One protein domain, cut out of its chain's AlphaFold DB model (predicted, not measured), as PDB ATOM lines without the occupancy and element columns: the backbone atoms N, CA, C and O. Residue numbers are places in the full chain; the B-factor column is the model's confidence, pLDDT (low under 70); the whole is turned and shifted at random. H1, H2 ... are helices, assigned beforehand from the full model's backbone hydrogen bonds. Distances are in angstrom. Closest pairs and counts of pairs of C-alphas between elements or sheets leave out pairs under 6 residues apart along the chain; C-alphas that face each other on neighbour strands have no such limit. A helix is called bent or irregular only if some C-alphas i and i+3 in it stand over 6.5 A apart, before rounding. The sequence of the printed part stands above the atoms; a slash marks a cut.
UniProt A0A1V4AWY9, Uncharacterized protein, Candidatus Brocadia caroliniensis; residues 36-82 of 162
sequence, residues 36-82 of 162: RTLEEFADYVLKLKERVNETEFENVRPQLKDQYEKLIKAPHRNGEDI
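Overview. This is residues 36 to 82 of the 162 residues of an uncharacterized protein of Candidatus Brocadia caroliniensis (UniProt A0A1V4AWY9). A helical hairpin: the longer helix H2, kinked, lies side by side with H1, the two joined at one end by a tight turn, and a tail without named elements, residues 74 to 82, leads away from the other end. The printed part has 47 residues with two named helices, H1 then H2, and no named strand; the class is all helix. It is loose, with a radius of gyration of the C-alphas of 12.5 A, and spans 39 by 17 by 10 A, tail included.

Arrangement. H2, residues 54 to 73, has a kink of 43 degrees near residue 61 and is only just irregular: C-alphas 59 and 62 are 7.0 A apart. It touches H1, residues 38 to 51, in a hairpin, at a shallow tilt of 3 degrees, opposite ways; the closest C-alphas, of Lys 49 and Phe 57, are 6.7 A apart. Every O i to N i+4 pair is within hydrogen-bond range in H1, and 14 of 16 in H2.

Along the chain. H2 measures 28.1 A, ending at C-alpha 73 (529.528, 601.408, 419.225). H1 measures 20.2 A, beginning at C-alpha 38 (537.147, 609.062, 423.194).

Size, cuts and confidence. The C-alphas farthest apart, of Thr 55 and Ile 82, are 40.4 A apart. Residues 50 to 56 stand free. The printed part has no cut. Residue 36 and residues 74 to 82 have pLDDT under 70.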
ATOM      1  N   ARG A  36     532.863 608.569 429.548       61.97
ATOM      2  CA  ARG A  36     534.217 608.914 429.099       61.97
ATOM      3  C   ARG A  36     534.200 609.222 427.619       61.97
ATOM      4  O   ARG A  36     533.752 608.401 426.819       61.97
ATOM      5  N   THR A  37     534.736 610.376 427.254       71.81
ATOM      6  CA  THR A  37     534.927 610.704 425.843       71.81
ATOM      7  C   THR A  37     536.043 609.842 425.248       71.81
ATOM      8  O   THR A  37     536.922 609.327 425.948       71.81
ATOM      9  N   LEU A  38     536.037 609.695 423.921       77.38
ATOM     10  CA  LEU A  38     537.147 609.062 423.194       77.38
ATOM     11  C   LEU A  38     538.500 609.740 423.485       77.38
ATOM     12  O   LEU A  38     539.525 609.062 423.524       77.38
ATOM     13  N   GLU A  39     538.494 611.053 423.721       78.69
ATOM     14  CA  GLU A  39     539.679 611.853 424.051       78.69
ATOM     15  C   GLU A  39     540.220 611.500 425.443       78.69
ATOM     16  O   GLU A  39     541.397 611.178 425.588       78.69
ATOM     17  N   GLU A  40     539.352 611.451 426.455       79.25
ATOM     18  CA  GLU A  40     539.726 611.043 427.814       79.25
ATOM     19  C   GLU A  40     540.235 609.598 427.866       79.25
ATOM     20  O   GLU A  40     541.165 609.276 428.613       79.25
ATOM     21  N   PHE A  41     539.640 608.710 427.064       83.50
ATOM     22  CA  PHE A  41     540.102 607.333 426.944       83.50
ATOM     23  C   PHE A  41     541.491 607.251 426.293       83.50
ATOM     24  O   PHE A  41     542.343 606.501 426.775       83.50
ATOM     25  N   ALA A  42     541.754 608.037 425.246       84.06
ATOM     26  CA  ALA A  42     543.069 608.101 424.611       84.06
ATOM     27  C   ALA A  42     544.147 608.608 425.587       84.06
ATOM     28  O   ALA A  42     545.199 607.977 425.727       84.06
ATOM     29  N   ASP A  43     543.849 609.674 426.330       86.19
ATOM     30  CA  ASP A  43     544.725 610.223 427.369       86.19
ATOM     31  C   ASP A  43     545.018 609.209 428.479       86.19
ATOM     32  O   ASP A  43     546.148 609.109 428.969       86.19
ATOM     33  N   TYR A  44     544.009 608.435 428.882       84.62
ATOM     34  CA  TYR A  44     544.176 607.370 429.863       84.62
ATOM     35  C   TYR A  44     545.137 606.284 429.367       84.62
ATOM     36  O   TYR A  44     546.048 605.900 430.100       84.62
ATOM     37  N   VAL A  45     544.977 605.812 428.127       86.31
ATOM     38  CA  VAL A  45     545.846 604.774 427.547       86.31
ATOM     39  C   VAL A  45     547.287 605.268 427.410       86.31
ATOM     40  O   VAL A  45     548.215 604.518 427.718       86.31
ATOM     41  N   LEU A  46     547.484 606.528 427.009       86.81
ATOM     42  CA  LEU A  46     548.810 607.150 426.932       86.81
ATOM     43  C   LEU A  46     549.495 607.172 428.305       86.81
ATOM     44  O   LEU A  46     550.599 606.650 428.451       86.81
ATOM     45  N   LYS A  47     548.802 607.670 429.335       88.00
ATOM     46  CA  LYS A  47     549.328 607.714 430.712       88.00
ATOM     47  C   LYS A  47     549.554 606.327 431.307       88.00
ATOM     48  O   LYS A  47     550.444 606.153 432.138       88.00
ATOM     49  N   LEU A  48     548.752 605.338 430.917       86.69
ATOM     50  CA  LEU A  48     548.931 603.954 431.347       86.69
ATOM     51  C   LEU A  48     550.212 603.364 430.746       86.69
ATOM     52  O   LEU A  48     550.989 602.747 431.469       86.69
ATOM     53  N   LYS A  49     550.470 603.611 429.456       85.56
ATOM     54  CA  LYS A  49     551.696 603.165 428.780       85.56
ATOM     55  C   LYS A  49     552.959 603.783 429.387       85.56
ATOM     56  O   LYS A  49     553.984 603.122 429.455       85.56
ATOM     57  N   GLU A  50     552.890 605.030 429.851       86.81
ATOM     58  CA  GLU A  50     554.019 605.706 430.507       86.81
ATOM     59  C   GLU A  50     554.347 605.154 431.905       86.81
ATOM     60  O   GLU A  50     555.473 605.301 432.374       86.81
ATOM     61  N   ARG A  51     553.369 604.552 432.595       84.44
ATOM     62  CA  ARG A  51     553.498 604.134 434.004       84.44
ATOM     63  C   ARG A  51     553.710 602.638 434.203       84.44
ATOM     64  O   ARG A  51     554.091 602.237 435.299       84.44
ATOM     65  N   VAL A  52     553.413 601.829 433.193       84.19
ATOM     66  CA  VAL A  52     553.351 600.367 433.293       84.19
ATOM     67  C   VAL A  52     554.426 599.740 432.404       84.19
ATOM     68  O   VAL A  52     554.697 600.229 431.311       84.19
ATOM     69  N   ASN A  53     555.040 598.645 432.865       85.25
ATOM     70  CA  ASN A  53     556.024 597.900 432.077       85.25
ATOM     71  C   ASN A  53     555.372 597.251 430.839       85.25
ATOM     72  O   ASN A  53     554.212 596.841 430.881       85.25
ATOM     73  N   GLU A  54     556.135 597.088 429.752       80.69
ATOM     74  CA  GLU A  54     555.650 596.576 428.453       80.69
ATOM     75  C   GLU A  54     554.868 595.250 428.580       80.69
ATOM     76  O   GLU A  54     553.840 595.045 427.939       80.69
ATOM     77  N   THR A  55     555.316 594.360 429.468       80.25
ATOM     78  CA  THR A  55     554.700 593.048 429.714       80.25
ATOM     79  C   THR A  55     553.338 593.139 430.398       80.25
ATOM     80  O   THR A  55     552.428 592.375 430.085       80.25
ATOM     81  N   GLU A  56     553.174 594.073 431.331       81.62
ATOM     82  CA  GLU A  56     551.908 594.317 432.026       81.62
ATOM     83  C   GLU A  56     550.919 595.055 431.117       81.62
ATOM     84  O   GLU A  56     549.720 594.773 431.149       81.62
ATOM     85  N   PHE A  57     551.420 595.932 430.243       85.88
ATOM     86  CA  PHE A  57     550.605 596.615 429.247       85.88
ATOM     87  C   PHE A  57     549.997 595.639 428.231       85.88
ATOM     88  O   PHE A  57     548.796 595.706 427.961       85.88
ATOM     89  N   GLU A  58     550.780 594.688 427.711       85.25
ATOM     90  CA  GLU A  58     550.278 593.679 426.764       85.25
ATOM     91  C   GLU A  58     549.190 592.779 427.375       85.25
ATOM     92  O   GLU A  58     548.250 592.392 426.679       85.25
ATOM     93  N   ASN A  59     549.230 592.530 428.689       88.12
ATOM     94  CA  ASN A  59     548.173 591.785 429.383       88.12
ATOM     95  C   ASN A  59     546.843 592.559 429.451       88.12
ATOM     96  O   ASN A  59     545.769 591.957 429.406       88.12
ATOM     97  N   VAL A  60     546.897 593.891 429.549       85.62
ATOM     98  CA  VAL A  60     545.714 594.766 429.677       85.62
ATOM     99  C   VAL A  60     545.200 595.244 428.310       85.62
ATOM    100  O   VAL A  60     544.017 595.548 428.146       85.62
ATOM    101  N   ARG A  61     546.054 595.230 427.283       85.50
ATOM    102  CA  ARG A  61     545.737 595.578 425.890       85.50
ATOM    103  C   ARG A  61     544.444 594.960 425.329       85.50
ATOM    104  O   ARG A  61     543.676 595.711 424.722       85.50
ATOM    105  N   PRO A  62     544.141 593.655 425.497       89.69
ATOM    106  CA  PRO A  62     542.888 593.091 424.989       89.69
ATOM    107  C   PRO A  62     541.650 593.708 425.657       89.69
ATOM    108  O   PRO A  62     540.645 593.929 424.984       89.69
ATOM    109  N   GLN A  63     541.730 594.057 426.943       84.06
ATOM    110  CA  GLN A  63     540.631 594.706 427.666       84.06
ATOM    111  C   GLN A  63     540.425 596.151 427.197       84.06
ATOM    112  O   GLN A  63     539.290 596.579 427.002       84.06
ATOM    113  N   LEU A  64     541.515 596.886 426.953       84.88
ATOM    114  CA  LEU A  64     541.449 598.240 426.391       84.88
ATOM    115  C   LEU A  64     540.828 598.237 424.992       84.88
ATOM    116  O   LEU A  64     540.060 599.133 424.654       84.88
ATOM    117  N   LYS A  65     541.118 597.210 424.186       86.31
ATOM    118  CA  LYS A  65     540.527 597.060 422.854       86.31
ATOM    119  C   LYS A  65     539.016 596.815 422.921       86.31
ATOM    120  O   LYS A  65     538.276 597.463 422.190       86.31
ATOM    121  N   ASP A  66     538.557 595.946 423.820       85.38
ATOM    122  CA  ASP A  66     537.122 595.707 424.040       85.38
ATOM    123  C   ASP A  66     536.399 596.977 424.534       85.38
ATOM    124  O   ASP A  66     535.309 597.311 424.070       85.38
ATOM    125  N   GLN A  67     537.033 597.751 425.422       79.56
ATOM    126  CA  GLN A  67     536.503 599.047 425.861       79.56
ATOM    127  C   GLN A  67     536.420 600.062 424.714       79.56
ATOM    128  O   GLN A  67     535.398 600.728 424.564       79.56
ATOM    129  N   TYR A  68     537.445 600.137 423.867       82.94
ATOM    130  CA  TYR A  68     537.447 601.002 422.688       82.94
ATOM    131  C   TYR A  68     536.339 600.631 421.692       82.94
ATOM    132  O   TYR A  68     535.621 601.501 421.201       82.94
ATOM    133  N   GLU A  69     536.135 599.336 421.435       83.25
ATOM    134  CA  GLU A  69     535.049 598.864 420.571       83.25
ATOM    135  C   GLU A  69     533.665 599.212 421.131       83.25
ATOM    136  O   GLU A  69     532.763 599.558 420.364       83.25
ATOM    137  N   LYS A  70     533.489 599.161 422.457       78.44
ATOM    138  CA  LYS A  70     532.249 599.592 423.122       78.44
ATOM    139  C   LYS A  70     532.030 601.098 423.009       78.44
ATOM    140  O   LYS A  70     530.904 601.503 422.742       78.44
ATOM    141  N   LEU A  71     533.083 601.905 423.153       74.00
ATOM    142  CA  LEU A  71     533.012 603.363 423.012       74.00
ATOM    143  C   LEU A  71     532.654 603.789 421.579       74.00
ATOM    144  O   LEU A  71     531.829 604.674 421.405       74.00
ATOM    145  N   ILE A  72     533.189 603.124 420.548       77.94
ATOM    146  CA  ILE A  72     532.817 603.402 419.144       77.94
ATOM    147  C   ILE A  72     531.364 603.018 418.854       77.94
ATOM    148  O   ILE A  72     530.676 603.697 418.094       77.94
ATOM    149  N   LYS A  73     530.902 601.895 419.414       74.94
ATOM    150  CA  LYS A  73     529.528 601.408 419.225       74.94
ATOM    151  C   LYS A  73     528.510 602.173 420.072       74.94
ATOM    152  O   LYS A  73     527.311 601.968 419.882       74.94
ATOM    153  N   ALA A  74     528.957 603.018 421.004       64.56
ATOM    154  CA  ALA A  74     528.070 603.811 421.833       64.56
ATOM    155  C   ALA A  74     527.331 604.840 420.955       64.56
ATOM    156  O   ALA A  74     527.964 605.605 420.230       64.56
ATOM    157  N   PRO A  75     525.988 604.882 420.999       58.00
ATOM    158  CA  PRO A  75     525.202 605.785 420.162       58.00
ATOM    159  C   PRO A  75     525.282 607.256 420.598       58.00
ATOM    160  O   PRO A  75     524.805 608.116 419.865       58.00
ATOM    161  N   HIS A  76     525.868 607.549 421.765       57.97
ATOM    162  CA  HIS A  76     525.978 608.908 422.293       57.97
ATOM    163  C   HIS A  76     527.239 609.545 421.713       57.97
ATOM    164  O   HIS A  76     528.359 609.133 422.017       57.97
ATOM    165  N   ARG A  77     527.057 610.516 420.820       53.69
ATOM    166  CA  ARG A  77     528.163 611.283 420.250       53.69
ATOM    167  C   ARG A  77     528.704 612.243 421.310       53.69
ATOM    168  O   ARG A  77     527.932 612.873 422.028       53.69
ATOM    169  N   ASN A  78     530.034 612.361 421.383       48.97
ATOM    170  CA  ASN A  78     530.717 613.406 422.150       48.97
ATOM    171  C   ASN A  78     530.010 614.760 421.927       48.97
ATOM    172  O   ASN A  78     529.878 615.193 420.781       48.97
ATOM    173  N   GLY A  79     529.585 615.417 423.009       50.69
ATOM    174  CA  GLY A  79     529.015 616.767 422.962       50.69
ATOM    175  C   GLY A  79     527.492 616.862 422.833       50.69
ATOM    176  O   GLY A  79     526.991 617.953 422.575       50.69
ATOM    177  N   GLU A  80     526.741 615.770 423.002       48.78
ATOM    178  CA  GLU A  80     525.287 615.876 423.164       48.78
ATOM    179  C   GLU A  80     524.938 616.375 424.573       48.78
ATOM    180  O   GLU A  80     525.112 615.674 425.573       48.78
ATOM    181  N   ASP A  81     524.437 617.608 424.643       49.34
ATOM    182  CA  ASP A  81     523.859 618.172 425.857       49.34
ATOM    183  C   ASP A  81     522.648 617.333 426.281       49.34
ATOM    184  O   ASP A  81     521.625 617.275 425.591       49.34
ATOM    185  N   ILE A  82     522.731 616.705 427.455       53.62
ATOM    186  CA  ILE A  82     521.574 616.062 428.080       53.62
ATOM    187  C   ILE A  82     520.701 617.171 428.670       53.62
ATOM    188  O   ILE A  82     520.833 617.560 429.831       53.62
TER     189      ILE A  82